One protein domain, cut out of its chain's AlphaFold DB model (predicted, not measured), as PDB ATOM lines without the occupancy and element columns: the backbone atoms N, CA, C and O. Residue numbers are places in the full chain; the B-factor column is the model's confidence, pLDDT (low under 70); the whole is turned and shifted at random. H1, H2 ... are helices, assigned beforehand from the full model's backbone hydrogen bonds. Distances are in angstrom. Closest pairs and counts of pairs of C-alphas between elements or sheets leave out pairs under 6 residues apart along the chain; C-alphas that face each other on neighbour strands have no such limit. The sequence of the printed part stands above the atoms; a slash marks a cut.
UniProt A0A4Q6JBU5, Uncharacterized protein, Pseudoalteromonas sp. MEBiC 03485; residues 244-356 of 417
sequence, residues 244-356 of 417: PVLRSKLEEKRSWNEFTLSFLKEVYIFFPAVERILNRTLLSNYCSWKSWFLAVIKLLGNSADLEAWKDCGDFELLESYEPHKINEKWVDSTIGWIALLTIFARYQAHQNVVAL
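This is residues 244 to 356 of the 417 residues of an uncharacterized protein of Pseudoalteromonas sp. MEBiC 03485 (UniProt A0A4Q6JBU5). Three helices that run the same way, H2, H4 and H8, make a loose triangle, with the short H3 set across H4 and H8 near one end. H5 folds back along H4 and H1 along H2, while the short H6 and H7 lie toward the other end, near the starts of H4 and H8. The printed part has 113 residues with eight named helices, H1 to H8 in order along the chain, and no named strand; the class is all helix. It is compact, with a radius of gyration of the C-alphas of 13.9 A, and spans 45 by 32 by 26 A.

The longest helix is H8, residues 337 to 355. With residues 337 to 344 alone it only just touches H2, residues 256 to 270, with 3 pairs of C-alphas within 8 A, the closest being Val 267 and Leu 341 at 7.4 A; the tilt is shallow at 31 degrees, the same way. H4, residues 289 to 300, is close to H8 but not clearly touching, its nearest C-alphas being Phe 293 and Leu 340 at 7.8 A. H3, residues 272 to 278, touches H8 at a steep tilt of 65 degrees, with the C-alphas of Ala 273 and Gln 348 closest at 5.6 A. H3 also touches H4, with the C-alphas of Ile 277 and Leu 299 closest at 7.2 A. H5, residues 303 to 310, forms a hairpin with H4, at a shallow tilt of 22 degrees; the C-alphas of Lys 298 and Leu 306 are closest at 6.2 A. H1, residues 244 to 250, forms a hairpin with H2, with the C-alphas of Leu 250 and Phe 259 closest at 6.2 A. H6, residues 314 to 319, only just touches H4, with 3 pairs of C-alphas within 8 A, Lys 290 and Phe 315 closest at 7.0 A. H7, residues 327 to 332, and H8 touch only at the corner, and only just, with 3 such pairs, Trp 330 and Trp 337 closest at 7.4 A. Every O i to N i+4 pair is within hydrogen-bond range in H1, H4, H6 and H8, against 9 of 11 in H2, 3 of 4 in H5, 1 of 3 in H3 and 0 of 2 in H7; for O i to N i+3, H3 has 2 of 4 and H7 1 of 3.

H8 measures 26.4 A and ends at C-alpha 355, (99.409, 97.680, 71.715). H2 measures 21.1 A and H4 16.2 A, the latter beginning at C-alpha 289, (87.901, 88.371, 98.720). H1, 9.9 A, begins at C-alpha 244, (107.396, 95.551, 100.695).

The C-alphas farthest apart are those of Glu 322 and Leu 356, at 45.4 A. The printed part has no cut, and no link between helices is long. Mean pLDDT of the printed part is 75.3; 39 residues are under 70, among them 301 to 308 and 310 to 335.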
ATOM      1  N   PRO A 244     107.321  95.040  99.323       78.44
ATOM      2  CA  PRO A 244     107.396  95.551 100.695       78.44
ATOM      3  C   PRO A 244     106.634  96.866 100.900       78.44
ATOM      4  O   PRO A 244     105.927  97.016 101.889       78.44
ATOM      5  N   VAL A 245     106.722  97.789  99.935       80.19
ATOM      6  CA  VAL A 245     106.035  99.093 100.003       80.19
ATOM      7  C   VAL A 245     104.523  98.935  99.861       80.19
ATOM      8  O   VAL A 245     103.762  99.605 100.550       80.19
ATOM      9  N   LEU A 246     104.065  98.059  98.964       81.12
ATOM     10  CA  LEU A 246     102.640  97.756  98.860       81.12
ATOM     11  C   LEU A 246     102.128  97.075 100.124       81.12
ATOM     12  O   LEU A 246     101.046  97.403 100.590       81.12
ATOM     13  N   ARG A 247     102.906  96.145 100.681       80.44
ATOM     14  CA  ARG A 247     102.526  95.402 101.876       80.44
ATOM     15  C   ARG A 247     102.289  96.346 103.056       80.44
ATOM     16  O   ARG A 247     101.200  96.306 103.613       80.44
ATOM     17  N   SER A 248     103.224  97.251 103.351       79.31
ATOM     18  CA  SER A 248     103.066  98.195 104.466       79.31
ATOM     19  C   SER A 248     101.837  99.100 104.316       79.31
ATOM     20  O   SER A 248     101.138  99.364 105.286       79.31
ATOM     21  N   LYS A 249     101.495  99.515 103.088       79.50
ATOM     22  CA  LYS A 249     100.269 100.291 102.814       79.50
ATOM     23  C   LYS A 249      98.968  99.501 103.018       79.50
ATOM     24  O   LYS A 249      97.900 100.106 103.161       79.50
ATOM     25  N   LEU A 250      99.031  98.173 102.947       78.06
ATOM     26  CA  LEU A 250      97.874  97.278 102.979       78.06
ATOM     27  C   LEU A 250      97.674  96.587 104.339       78.06
ATOM     28  O   LEU A 250      96.548  96.204 104.641       78.06
ATOM     29  N   GLU A 251      98.722  96.461 105.159       71.88
ATOM     30  CA  GLU A 251      98.702  95.787 106.471       71.88
ATOM     31  C   GLU A 251      97.769  96.451 107.498       71.88
ATOM     32  O   GLU A 251      97.312  95.805 108.430       71.88
ATOM     33  N   GLU A 252      97.414  97.723 107.338       68.00
ATOM     34  CA  GLU A 252      96.550  98.422 108.304       68.00
ATOM     35  C   GLU A 252      95.041  98.259 108.029       68.00
ATOM     36  O   GLU A 252      94.211  98.817 108.751       68.00
ATOM     37  N   LYS A 253      94.647  97.540 106.966       73.56
ATOM     38  CA  LYS A 253      93.245  97.474 106.515       73.56
ATOM     39  C   LYS A 253      92.444  96.435 107.298       73.56
ATOM     40  O   LYS A 253      92.860  95.290 107.436       73.56
ATOM     41  N   ARG A 254      91.270  96.837 107.799       66.38
ATOM     42  CA  ARG A 254      90.473  96.038 108.752       66.38
ATOM     43  C   ARG A 254      89.375  95.212 108.089       66.38
ATOM     44  O   ARG A 254      88.857  94.287 108.708       66.38
ATOM     45  N   SER A 255      89.026  95.526 106.840       75.00
ATOM     46  CA  SER A 255      88.056  94.771 106.040       75.00
ATOM     47  C   SER A 255      88.584  94.452 104.642       75.00
ATOM     48  O   SER A 255      89.433  95.162 104.096       75.00
ATOM     49  N   TRP A 256      88.044  93.399 104.019       78.44
ATOM     50  CA  TRP A 256      88.437  93.014 102.660       78.44
ATOM     51  C   TRP A 256      88.060  94.094 101.630       78.44
ATOM     52  O   TRP A 256      88.763  94.260 100.637       78.44
ATOM     53  N   ASN A 257      86.994  94.862 101.883       82.00
ATOM     54  CA  ASN A 257      86.577  95.986 101.044       82.00
ATOM     55  C   ASN A 257      87.601  97.124 101.077       82.00
ATOM     56  O   ASN A 257      88.057  97.573 100.025       82.00
ATOM     57  N   GLU A 258      88.002  97.558 102.275       81.25
ATOM     58  CA  GLU A 258      89.049  98.571 102.453       81.25
ATOM     59  C   GLU A 258      90.370  98.118 101.834       81.25
ATOM     60  O   GLU A 258      91.012  98.879 101.106       81.25
ATOM     61  N   PHE A 259      90.740  96.858 102.076       83.19
ATOM     62  CA  PHE A 259      91.908  96.231 101.474       83.19
ATOM     63  C   PHE A 259      91.852  96.302  99.948       83.19
ATOM     64  O   PHE A 259      92.786  96.789  99.314       83.19
ATOM     65  N   THR A 260      90.746  95.860  99.349       84.25
ATOM     66  CA  THR A 260      90.607  95.766  97.893       84.25
ATOM     67  C   THR A 260      90.610  97.144  97.242       84.25
ATOM     68  O   THR A 260      91.282  97.336  96.232       84.25
ATOM     69  N   LEU A 261      89.937  98.133  97.839       87.12
ATOM     70  CA  LEU A 261      89.963  99.517  97.361       87.12
ATOM     71  C   LEU A 261      91.380 100.102  97.381       87.12
ATOM     72  O   LEU A 261      91.811 100.706  96.398       87.12
ATOM     73  N   SER A 262      92.120  99.916  98.476       86.12
ATOM     74  CA  SER A 262      93.514 100.365  98.569       86.12
ATOM     75  C   SER A 262      94.431  99.612  97.605       86.12
ATOM     76  O   SER A 262      95.253 100.236  96.938       86.12
ATOM     77  N   PHE A 263      94.257  98.299  97.472       86.75
ATOM     78  CA  PHE A 263      95.014  97.474  96.537       86.75
ATOM     79  C   PHE A 263      94.787  97.915  95.088       86.75
ATOM     80  O   PHE A 263      95.752  98.106  94.351       86.75
ATOM     81  N   LEU A 264      93.533  98.151  94.686       88.62
ATOM     82  CA  LEU A 264      93.191  98.599  93.336       88.62
ATOM     83  C   LEU A 264      93.757  99.982  93.013       88.62
ATOM     84  O   LEU A 264      94.284 100.165  91.917       88.62
ATOM     85  N   LYS A 265      93.727 100.925  93.967       88.25
ATOM     86  CA  LYS A 265      94.355 102.248  93.796       88.25
ATOM     87  C   LYS A 265      95.826 102.124  93.409       88.25
ATOM     88  O   LYS A 265      96.268 102.771  92.466       88.25
ATOM     89  N   GLU A 266      96.570 101.261  94.096       87.38
ATOM     90  CA  GLU A 266      97.976 101.028  93.772       87.38
ATOM     91  C   GLU A 266      98.128 100.270  92.443       87.38
ATOM     92  O   GLU A 266      98.924 100.659  91.593       87.38
ATOM     93  N   VAL A 267      97.335  99.218  92.216       88.81
ATOM     94  CA  VAL A 267      97.358  98.409  90.983       88.81
ATOM     95  C   VAL A 267      97.141  99.264  89.737       88.81
ATOM     96  O   VAL A 267      97.857  99.074  88.757       88.81
ATOM     97  N   TYR A 268      96.205 100.214  89.753       90.69
ATOM     98  CA  TYR A 268      95.879 101.028  88.577       90.69
ATOM     99  C   TYR A 268      97.002 101.985  88.173       90.69
ATOM    100  O   TYR A 268      97.202 102.213  86.981       90.69
ATOM    101  N   ILE A 269      97.822 102.437  89.128       88.50
ATOM    102  CA  ILE A 269      99.016 103.247  88.843       88.50
ATOM    103  C   ILE A 269     100.020 102.457  87.988       88.50
ATOM    104  O   ILE A 269     100.619 102.994  87.053       88.50
ATOM    105  N   PHE A 270     100.217 101.173  88.293       88.31
ATOM    106  CA  PHE A 270     101.202 100.337  87.596       88.31
ATOM    107  C   PHE A 270     100.622  99.602  86.381       88.31
ATOM    108  O   PHE A 270     101.361  99.312  85.433       88.31
ATOM    109  N   PHE A 271      99.322  99.301  86.394       92.75
ATOM    110  CA  PHE A 271      98.662  98.403  85.449       92.75
ATOM    111  C   PHE A 271      97.370  99.007  84.849       92.75
ATOM    112  O   PHE A 271      96.277  98.463  85.036       92.75
ATOM    113  N   PRO A 272      97.449 100.088  84.052       90.88
ATOM    114  CA  PRO A 272      96.273 100.770  83.483       90.88
ATOM    115  C   PRO A 272      95.444  99.918  82.500       90.88
ATOM    116  O   PRO A 272      94.310 100.241  82.149       90.88
ATOM    117  N   ALA A 273      95.988  98.817  81.976       90.56
ATOM    118  CA  ALA A 273      95.210  97.865  81.189       90.56
ATOM    119  C   ALA A 273      94.267  97.024  82.060       90.56
ATOM    120  O   ALA A 273      93.229  96.590  81.564       90.56
ATOM    121  N   VAL A 274      94.621  96.804  83.330       89.38
ATOM    122  CA  VAL A 274      93.788  96.092  84.308       89.38
ATOM    123  C   VAL A 274      92.607  96.960  84.724       89.38
ATOM    124  O   VAL A 274      91.482  96.472  84.729       89.38
ATOM    125  N   GLU A 275      92.835  98.254  84.964       89.38
ATOM    126  CA  GLU A 275      91.781  99.231  85.275       89.38
ATOM    127  C   GLU A 275      90.632  99.189  84.255       89.38
ATOM    128  O   GLU A 275      89.464  99.072  84.617       89.38
ATOM    129  N   ARG A 276      90.959  99.165  82.957       85.00
ATOM    130  CA  ARG A 276      89.962  99.096  81.872       85.00
ATOM    131  C   ARG A 276      89.058  97.859  81.925       85.00
ATOM    132  O   ARG A 276      87.956  97.897  81.379       85.00
ATOM    133  N   ILE A 277      89.521  96.767  82.534       85.12
ATOM    134  CA  ILE A 277      88.725  95.550  82.733       85.12
ATOM    135  C   ILE A 277      87.963  95.623  84.053       85.12
ATOM    136  O   ILE A 277      86.762  95.359  84.074       85.12
ATOM    137  N   LEU A 278      88.646  95.975  85.142       84.25
ATOM    138  CA  LEU A 278      88.100  95.889  86.495       84.25
ATOM    139  C   LEU A 278      87.158  97.038  86.857       84.25
ATOM    140  O   LEU A 278      86.290  96.851  87.703       84.25
ATOM    141  N   ASN A 279      87.210  98.174  86.157       76.19
ATOM    142  CA  ASN A 279      86.196  99.227  86.299       76.19
ATOM    143  C   ASN A 279      84.782  98.753  85.906       76.19
ATOM    144  O   ASN A 279      83.806  99.442  86.177       76.19
ATOM    145  N   ARG A 280      84.652  97.565  85.297       65.06
ATOM    146  CA  ARG A 280      83.365  96.910  85.016       65.06
ATOM    147  C   ARG A 280      82.822  96.099  86.198       65.06
ATOM    148  O   ARG A 280      81.706  95.596  86.112       65.06
ATOM    149  N   THR A 281      83.588  95.942  87.280       67.44
ATOM    150  CA  THR A 281      83.149  95.246  88.497       67.44
ATOM    151  C   THR A 281      82.838  96.217  89.616       67.44
ATOM    152  O   THR A 281      83.710  96.963  90.050       67.44
ATOM    153  N   LEU A 282      81.613  96.153  90.132       69.94
ATOM    154  CA  LEU A 282      81.251  96.811  91.380       69.94
ATOM    155  C   LEU A 282      81.642  95.902  92.547       69.94
ATOM    156  O   LEU A 282      81.193  94.759  92.616       69.94
ATOM    157  N   LEU A 283      82.475  96.406  93.461       77.12
ATOM    158  CA  LEU A 283      82.896  95.663  94.658       77.12
ATOM    159  C   LEU A 283      81.704  95.239  95.527       77.12
ATOM    160  O   LEU A 283      81.736  94.162  96.107       77.12
ATOM    161  N   SER A 284      80.631  96.035  95.532       74.38
ATOM    162  CA  SER A 284      79.373  95.747  96.232       74.38
ATOM    163  C   SER A 284      78.693  94.447  95.797       74.38
ATOM    164  O   SER A 284      77.850  93.938  96.525       74.38
ATOM    165  N   ASN A 285      79.040  93.903  94.627       83.06
ATOM    166  CA  ASN A 285      78.451  92.663  94.118       83.06
ATOM    167  C   ASN A 285      79.081  91.404  94.734       83.06
ATOM    168  O   ASN A 285      78.691  90.293  94.381       83.06
ATOM    169  N   TYR A 286      80.072  91.561  95.611       82.38
ATOM    170  CA  TYR A 286      80.825  90.463  96.203       82.38
ATOM    171  C   TYR A 286      80.792  90.579  97.724       82.38
ATOM    172  O   TYR A 286      80.764  91.676  98.272       82.38
ATOM    173  N   CYS A 287      80.787  89.439  98.412       79.56
ATOM    174  CA  CYS A 287      80.723  89.372  99.873       79.56
ATOM    175  C   CYS A 287      82.077  89.039 100.520       79.56
ATOM    176  O   CYS A 287      82.212  89.107 101.739       79.56
ATOM    177  N   SER A 288      83.082  88.673  99.717       77.31
ATOM    178  CA  SER A 288      84.384  88.211 100.195       77.31
ATOM    179  C   SER A 288      85.488  88.410  99.159       77.31
ATOM    180  O   SER A 288      85.235  88.457  97.953       77.31
ATOM    181  N   TRP A 289      86.742  88.401  99.615       78.62
ATOM    182  CA  TRP A 289      87.901  88.371  98.720       78.62
ATOM    183  C   TRP A 289      87.902  87.185  97.767       78.62
ATOM    184  O   TRP A 289      88.229  87.359  96.601       78.62
ATOM    185  N   LYS A 290      87.508  85.992  98.232       78.31
ATOM    186  CA  LYS A 290      87.417  84.790  97.392       78.31
ATOM    187  C   LYS A 290      86.483  85.025  96.207       78.31
ATOM    188  O   LYS A 290      86.880  84.817  95.060       78.31
ATOM    189  N   SER A 291      85.260  85.483  96.481       80.00
ATOM    190  CA  SER A 291      84.263  85.731  95.434       80.00
ATOM    191  C   SER A 291      84.719  86.823  94.462       80.00
ATOM    192  O   SER A 291      84.592  86.652  93.248       80.00
ATOM    193  N   TRP A 292      85.351  87.888  94.969       85.06
ATOM    194  CA  TRP A 292      85.922  88.942  94.133       85.06
ATOM    195  C   TRP A 292      87.122  88.465  93.293       85.06
ATOM    196  O   TRP A 292      87.147  88.688  92.084       85.06
ATOM    197  N   PHE A 293      88.084  87.749  93.885       83.75
ATOM    198  CA  PHE A 293      89.248  87.179  93.197       83.75
ATOM    199  C   PHE A 293      88.809  86.285  92.034       83.75
ATOM    200  O   PHE A 293      89.274  86.457  90.910       83.75
ATOM    201  N   LEU A 294      87.877  85.358  92.273       80.75
ATOM    202  CA  LEU A 294      87.379  84.453  91.234       80.75
ATOM    203  C   LEU A 294      86.674  85.215  90.102       80.75
ATOM    204  O   LEU A 294      86.835  84.871  88.930       80.75
ATOM    205  N   ALA A 295      85.948  86.286  90.425       83.94
ATOM    206  CA  ALA A 295      85.354  87.154  89.416       83.94
ATOM    207  C   ALA A 295      86.411  87.900  88.587       83.94
ATOM    208  O   ALA A 295      86.292  87.970  87.362       83.94
ATOM    209  N   VAL A 296      87.479  88.388  89.223       86.25
ATOM    210  CA  VAL A 296      88.637  88.988  88.543       86.25
ATOM    211  C   VAL A 296      89.285  87.990  87.579       86.25
ATOM    212  O   VAL A 296      89.518  88.334  86.419       86.25
ATOM    213  N   ILE A 297      89.528  86.747  88.011       83.44
ATOM    214  CA  ILE A 297      90.057  85.684  87.140       83.44
ATOM    215  C   ILE A 297      89.134  85.458  85.943       83.44
ATOM    216  O   ILE A 297      89.591  85.487  84.799       83.44
ATOM    217  N   LYS A 298      87.827  85.302  86.191       82.12
ATOM    218  CA  LYS A 298      86.820  85.093  85.142       82.12
ATOM    219  C   LYS A 298      86.845  86.206  84.091       82.12
ATOM    220  O   LYS A 298      86.728  85.925  82.901       82.12
ATOM    221  N   LEU A 299      87.025  87.458  84.515       84.81
ATOM    222  CA  LEU A 299      87.113  88.615  83.619       84.81
ATOM    223  C   LEU A 299      88.416  88.668  82.829       84.81
ATOM    224  O   LEU A 299      88.417  89.081  81.669       84.81
ATOM    225  N   LEU A 300      89.524  88.265  83.447       80.06
ATOM    226  CA  LEU A 300      90.827  88.254  82.796       80.06
ATOM    227  C   LEU A 300      90.972  87.105  81.796       80.06
ATOM    228  O   LEU A 300      91.726  87.252  80.837       80.06
ATOM    229  N   GLY A 301      90.267  85.984  81.938       69.56
ATOM    230  CA  GLY A 301      90.172  85.015  80.847       69.56
ATOM    231  C   GLY A 301      89.785  83.591  81.235       69.56
ATOM    232  O   GLY A 301      90.296  83.064  82.205       69.56
ATOM    233  N   ASN A 302      88.937  83.016  80.367       60.22
ATOM    234  CA  ASN A 302      88.425  81.641  80.208       60.22
ATOM    235  C   ASN A 302      88.040  80.842  81.475       60.22
ATOM    236  O   ASN A 302      88.812  80.695  82.413       60.22
ATOM    237  N   SER A 303      86.861  80.215  81.434       56.59
ATOM    238  CA  SER A 303      86.310  79.338  82.478       56.59
ATOM    239  C   SER A 303      87.248  78.206  82.907       56.59
ATOM    240  O   SER A 303      87.199  77.800  84.061       56.59
ATOM    241  N   ALA A 304      88.132  77.734  82.026       60.12
ATOM    242  CA  ALA A 304      89.119  76.705  82.361       60.12
ATOM    243  C   ALA A 304      90.092  77.136  83.475       60.12
ATOM    244  O   ALA A 304      90.430  76.328  84.336       60.12
ATOM    245  N   ASP A 305      90.501  78.411  83.500       63.00
ATOM    246  CA  ASP A 305      91.356  78.923  84.574       63.00
ATOM    247  C   ASP A 305      90.551  78.998  85.886       63.00
ATOM    248  O   ASP A 305      91.102  78.758  86.955       63.00
ATOM    249  N   LEU A 306      89.241  79.274  85.814       68.38
ATOM    250  CA  LEU A 306      88.369  79.414  86.985       68.38
ATOM    251  C   LEU A 306      88.282  78.125  87.812       68.38
ATOM    252  O   LEU A 306      88.433  78.197  89.028       68.38
ATOM    253  N   GLU A 307      88.074  76.969  87.174       64.56
ATOM    254  CA  GLU A 307      88.026  75.675  87.877       64.56
ATOM    255  C   GLU A 307      89.381  75.345  88.527       64.56
ATOM    256  O   GLU A 307      89.447  75.056  89.718       64.56
ATOM    257  N   ALA A 308      90.490  75.563  87.812       66.38
ATOM    258  CA  ALA A 308      91.836  75.354  88.355       66.38
ATOM    259  C   ALA A 308      92.191  76.292  89.530       66.38
ATOM    260  O   ALA A 308      93.101  76.011  90.317       66.38
ATOM    261  N   TRP A 309      91.532  77.449  89.636       71.50
ATOM    262  CA  TRP A 309      91.629  78.301  90.819       71.50
ATOM    263  C   TRP A 309      90.721  77.796  91.944       71.50
ATOM    264  O   TRP A 309      91.199  77.731  93.070       71.50
ATOM    265  N   LYS A 310      89.473  77.387  91.670       68.12
ATOM    266  CA  LYS A 310      88.546  76.844  92.685       68.12
ATOM    267  C   LYS A 310      89.122  75.638  93.438       68.12
ATOM    268  O   LYS A 310      88.978  75.590  94.653       68.12
ATOM    269  N   ASP A 311      89.841  74.758  92.745       57.16
ATOM    270  CA  ASP A 311      90.451  73.541  93.313       57.16
ATOM    271  C   ASP A 311      91.739  73.807  94.128       57.16
ATOM    272  O   ASP A 311      92.464  72.890  94.538       57.16
ATOM    273  N   CYS A 312      92.086  75.076  94.359       62.19
ATOM    274  CA  CYS A 312      93.211  75.441  95.204       62.19
ATOM    275  C   CYS A 312      92.806  75.366  96.684       62.19
ATOM    276  O   CYS A 312      92.005  76.170  97.157       62.19
ATOM    277  N   GLY A 313      93.413  74.433  97.430       56.88
ATOM    278  CA  GLY A 313      93.091  74.170  98.845       56.88
ATOM    279  C   GLY A 313      93.280  75.358  99.802       56.88
ATOM    280  O   GLY A 313      92.774  75.335 100.919       56.88
ATOM    281  N   ASP A 314      93.950  76.426  99.365       60.22
ATOM    282  CA  ASP A 314      94.064  77.670 100.132       60.22
ATOM    283  C   ASP A 314      92.729  78.444 100.198       60.22
ATOM    284  O   ASP A 314      92.547  79.273 101.087       60.22
ATOM    285  N   PHE A 315      91.766  78.168  99.307       60.97
ATOM    286  CA  PHE A 315      90.433  78.776  99.382       60.97
ATOM    287  C   PHE A 315      89.596  78.247 100.549       60.97
ATOM    288  O   PHE A 315      88.861  79.034 101.142       60.97
ATOM    289  N   GLU A 316      89.716  76.964 100.901       57.06
ATOM    290  CA  GLU A 316      89.029  76.379 102.065       57.06
ATOM    291  C   GLU A 316      89.527  77.027 103.369       57.06
ATOM    292  O   GLU A 316      88.743  77.359 104.257       57.06
ATOM    293  N   LEU A 317      90.836  77.304 103.443       55.72
ATOM    294  CA  LEU A 317      91.470  78.017 104.558       55.72
ATOM    295  C   LEU A 317      91.012  79.473 104.685       55.72
ATOM    296  O   LEU A 317      91.074  80.019 105.781       55.72
ATOM    297  N   LEU A 318      90.592  80.114 103.590       54.88
ATOM    298  CA  LEU A 318      90.073  81.486 103.591       54.88
ATOM    299  C   LEU A 318      88.567  81.550 103.897       54.88
ATOM    300  O   LEU A 318      88.096  82.591 104.348       54.88
ATOM    301  N   GLU A 319      87.812  80.473 103.669       53.94
ATOM    302  CA  GLU A 319      86.377  80.399 103.987       53.94
ATOM    303  C   GLU A 319      86.099  80.195 105.476       53.94
ATOM    304  O   GLU A 319      85.081  80.669 105.972       53.94
ATOM    305  N   SER A 320      87.014  79.567 106.216       48.53
ATOM    306  CA  SER A 320      86.874  79.371 107.664       48.53
ATOM    307  C   SER A 320      87.142  80.639 108.495       48.53
ATOM    308  O   SER A 320      87.311  80.541 109.710       48.53
ATOM    309  N   TYR A 321      87.284  81.807 107.861       48.44
ATOM    310  CA  TYR A 321      87.733  83.039 108.507       48.44
ATOM    311  C   TYR A 321      86.609  84.036 108.767       48.44
ATOM    312  O   TYR A 321      85.830  84.380 107.880       48.44
ATOM    313  N   GLU A 322      86.602  84.580 109.984       50.53
ATOM    314  CA  GLU A 322      85.785  85.739 110.327       50.53
ATOM    315  C   GLU A 322      86.231  86.978 109.519       50.53
ATOM    316  O   GLU A 322      87.438  87.190 109.347       50.53
ATOM    317  N   PRO A 323      85.297  87.852 109.089       52.72
ATOM    318  CA  PRO A 323      85.559  89.024 108.236       52.72
ATOM    319  C   PRO A 323      86.601  90.042 108.745       52.72
ATOM    320  O   PRO A 323      86.927  90.984 108.021       52.72
ATOM    321  N   HIS A 324      87.111  89.883 109.971       50.25
ATOM    322  CA  HIS A 324      87.876  90.887 110.716       50.25
ATOM    323  C   HIS A 324      89.347  90.513 111.002       50.25
ATOM    324  O   HIS A 324      90.044  91.282 111.660       50.25
ATOM    325  N   LYS A 325      89.854  89.361 110.532       50.22
ATOM    326  CA  LYS A 325      91.247  88.916 110.783       50.22
ATOM    327  C   LYS A 325      91.978  88.571 109.482       50.22
ATOM    328  O   LYS A 325      92.118  87.408 109.122       50.22
ATOM    329  N   ILE A 326      92.421  89.607 108.765       52.84
ATOM    330  CA  ILE A 326      92.948  89.507 107.389       52.84
ATOM    331  C   ILE A 326      94.486  89.383 107.329       52.84
ATOM    332  O   ILE A 326      95.015  88.773 106.405       52.84
ATOM    333  N   ASN A 327      95.227  89.907 108.306       53.75
ATOM    334  CA  ASN A 327      96.602  90.335 108.023       53.75
ATOM    335  C   ASN A 327      97.661  89.237 107.854       53.75
ATOM    336  O   ASN A 327      98.428  89.297 106.897       53.75
ATOM    337  N   GLU A 328      97.729  88.229 108.723       50.41
ATOM    338  CA  GLU A 328      98.880  87.307 108.693       50.41
ATOM    339  C   GLU A 328      98.722  86.177 107.662       50.41
ATOM    340  O   GLU A 328      99.666  85.847 106.951       50.41
ATOM    341  N   LYS A 329      97.515  85.624 107.474       54.25
ATOM    342  CA  LYS A 329      97.346  84.435 106.613       54.25
ATOM    343  C   LYS A 329      97.252  84.717 105.116       54.25
ATOM    344  O   LYS A 329      97.556  83.839 104.316       54.25
ATOM    345  N   TRP A 330      96.874  85.927 104.704       59.47
ATOM    346  CA  TRP A 330      96.825  86.281 103.280       59.47
ATOM    347  C   TRP A 330      98.215  86.398 102.659       59.47
ATOM    348  O   TRP A 330      98.380  86.115 101.471       59.47
ATOM    349  N   VAL A 331      99.197  86.808 103.467       50.09
ATOM    350  CA  VAL A 331     100.609  86.916 103.084       50.09
ATOM    351  C   VAL A 331     101.208  85.540 102.790       50.09
ATOM    352  O   VAL A 331     101.986  85.417 101.844       50.09
ATOM    353  N   ASP A 332     100.790  84.525 103.548       51.12
ATOM    354  CA  ASP A 332     101.277  83.150 103.415       51.12
ATOM    355  C   ASP A 332     100.438  82.291 102.454       51.12
ATOM    356  O   ASP A 332     100.884  81.226 102.027       51.12
ATOM    357  N   SER A 333      99.235  82.748 102.081       56.81
ATOM    358  CA  SER A 333      98.362  82.045 101.132       56.81
ATOM    359  C   SER A 333      98.823  82.218  99.685       56.81
ATOM    360  O   SER A 333      99.191  83.312  99.245       56.81
ATOM    361  N   THR A 334      98.692  81.166  98.880       52.38
ATOM    362  CA  THR A 334      99.026  81.249  97.453       52.38
ATOM    363  C   THR A 334      98.013  82.067  96.648       52.38
ATOM    364  O   THR A 334      98.301  82.496  95.533       52.38
ATOM    365  N   ILE A 335      96.835  82.323  97.220       57.72
ATOM    366  CA  ILE A 335      95.760  83.145  96.642       57.72
ATOM    367  C   ILE A 335      95.761  84.566  97.249       57.72
ATOM    368  O   ILE A 335      94.790  85.325  97.165       57.72
ATOM    369  N   GLY A 336      96.879  84.955  97.863       72.12
ATOM    370  CA  GLY A 336      97.078  86.297  98.378       72.12
ATOM    371  C   GLY A 336      97.100  87.353  97.271       72.12
ATOM    372  O   GLY A 336      97.192  87.077  96.071       72.12
ATOM    373  N   TRP A 337      97.091  88.618  97.675       77.88
ATOM    374  CA  TRP A 337      97.136  89.765  96.763       77.88
ATOM    375  C   TRP A 337      98.369  89.788  95.845       77.88
ATOM    376  O   TRP A 337      98.309  90.336  94.745       77.88
ATOM    377  N   ILE A 338      99.469  89.141  96.244       78.94
ATOM    378  CA  ILE A 338     100.682  88.975  95.428       78.94
ATOM    379  C   ILE A 338     100.401  88.121  94.177       78.94
ATOM    380  O   ILE A 338     100.970  88.377  93.108       78.94
ATOM    381  N   ALA A 339      99.504  87.134  94.272       78.69
ATOM    382  CA  ALA A 339      99.101  86.324  93.127       78.69
ATOM    383  C   ALA A 339      98.358  87.177  92.093       78.69
ATOM    384  O   ALA A 339      98.746  87.191  90.923       78.69
ATOM    385  N   LEU A 340      97.379  87.983  92.527       82.75
ATOM    386  CA  LEU A 340      96.714  88.954  91.649       82.75
ATOM    387  C   LEU A 340      97.694  89.963  91.071       82.75
ATOM    388  O   LEU A 340      97.656  90.230  89.875       82.75
ATOM    389  N   LEU A 341      98.610  90.482  91.884       85.31
ATOM    390  CA  LEU A 341      99.634  91.413  91.427       85.31
ATOM    391  C   LEU A 341     100.477  90.813  90.295       85.31
ATOM    392  O   LEU A 341     100.765  91.477  89.299       85.31
ATOM    393  N   THR A 342     100.839  89.536  90.430       84.12
ATOM    394  CA  THR A 342     101.561  88.794  89.396       84.12
ATOM    395  C   THR A 342     100.710  88.678  88.135       84.12
ATOM    396  O   THR A 342     101.178  89.040  87.057       84.12
ATOM    397  N   ILE A 343      99.454  88.244  88.250       87.00
ATOM    398  CA  ILE A 343      98.527  88.110  87.115       87.00
ATOM    399  C   ILE A 343      98.337  89.455  86.399       87.00
ATOM    400  O   ILE A 343      98.459  89.526  85.176       87.00
ATOM    401  N   PHE A 344      98.118  90.534  87.148       90.62
ATOM    402  CA  PHE A 344      97.964  91.896  86.644       90.62
ATOM    403  C   PHE A 344      99.210  92.391  85.913       90.62
ATOM    404  O   PHE A 344      99.098  92.889  84.793       90.62
ATOM    405  N   ALA A 345     100.404  92.177  86.472       89.62
ATOM    406  CA  ALA A 345     101.657  92.527  85.807       89.62
ATOM    407  C   ALA A 345     101.836  91.772  84.483       89.62
ATOM    408  O   ALA A 345     102.275  92.343  83.481       89.62
ATOM    409  N   ARG A 346     101.463  90.487  84.445       90.81
ATOM    410  CA  ARG A 346     101.516  89.674  83.219       90.81
ATOM    411  C   ARG A 346     100.501  90.129  82.184       90.81
ATOM    412  O   ARG A 346     100.829  90.212  80.999       90.81
ATOM    413  N   TYR A 347      99.285  90.425  82.629       92.44
ATOM    414  CA  TYR A 347      98.229  90.945  81.779       92.44
ATOM    415  C   TYR A 347      98.662  92.282  81.165       92.44
ATOM    416  O   TYR A 347      98.648  92.431  79.944       92.44
ATOM    417  N   GLN A 348      99.162  93.211  81.985       94.12
ATOM    418  CA  GLN A 348      99.692  94.496  81.534       94.12
ATOM    419  C   GLN A 348     100.830  94.325  80.524       94.12
ATOM    420  O   GLN A 348     100.801  94.946  79.462       94.12
ATOM    421  N   ALA A 349     101.814  93.473  80.823       94.62
ATOM    422  CA  ALA A 349     102.930  93.194  79.923       94.62
ATOM    423  C   ALA A 349     102.447  92.691  78.557       94.62
ATOM    424  O   ALA A 349     102.884  93.180  77.515       94.62
ATOM    425  N   HIS A 350     101.502  91.747  78.559       95.00
ATOM    426  CA  HIS A 350     100.893  91.243  77.336       95.00
ATOM    427  C   HIS A 350     100.188  92.360  76.560       95.00
ATOM    428  O   HIS A 350     100.431  92.516  75.364       95.00
ATOM    429  N   GLN A 351      99.351  93.167  77.219       94.50
ATOM    430  CA  GLN A 351      98.649  94.274  76.565       94.50
ATOM    431  C   GLN A 351      99.610  95.321  75.995       94.50
ATOM    432  O   GLN A 351      99.394  95.794  74.881       94.50
ATOM    433  N   ASN A 352     100.710  95.619  76.689       95.06
ATOM    434  CA  ASN A 352     101.749  96.519  76.192       95.06
ATOM    435  C   ASN A 352     102.392  95.973  74.909       95.06
ATOM    436  O   ASN A 352     102.497  96.699  73.923       95.06
ATOM    437  N   VAL A 353     102.735  94.680  74.865       95.31
ATOM    438  CA  VAL A 353     103.241  94.037  73.639       95.31
ATOM    439  C   VAL A 353     102.199  94.069  72.519       95.31
ATOM    440  O   VAL A 353     102.544  94.314  71.362       95.31
ATOM    441  N   VAL A 354     100.919  93.835  72.832       92.31
ATOM    442  CA  VAL A 354      99.836  93.865  71.838       92.31
ATOM    443  C   VAL A 354      99.635  95.263  71.256       92.31
ATOM    444  O   VAL A 354      99.466  95.378  70.039       92.31
ATOM    445  N   ALA A 355      99.671  96.296  72.094       91.00
ATOM    446  CA  ALA A 355      99.409  97.680  71.715       91.00
ATOM    447  C   ALA A 355     100.536  98.315  70.885       91.00
ATOM    448  O   ALA A 355     100.293  99.300  70.184       91.00
ATOM    449  N   LEU A 356     101.754  97.757  70.917       88.62
ATOM    450  CA  LEU A 356     102.870  98.267  70.122       88.62
ATOM    451  C   LEU A 356     102.554  98.208  68.621       88.62
ATOM    452  O   LEU A 356     102.516  97.140  67.999       88.62
TER     453      LEU A 356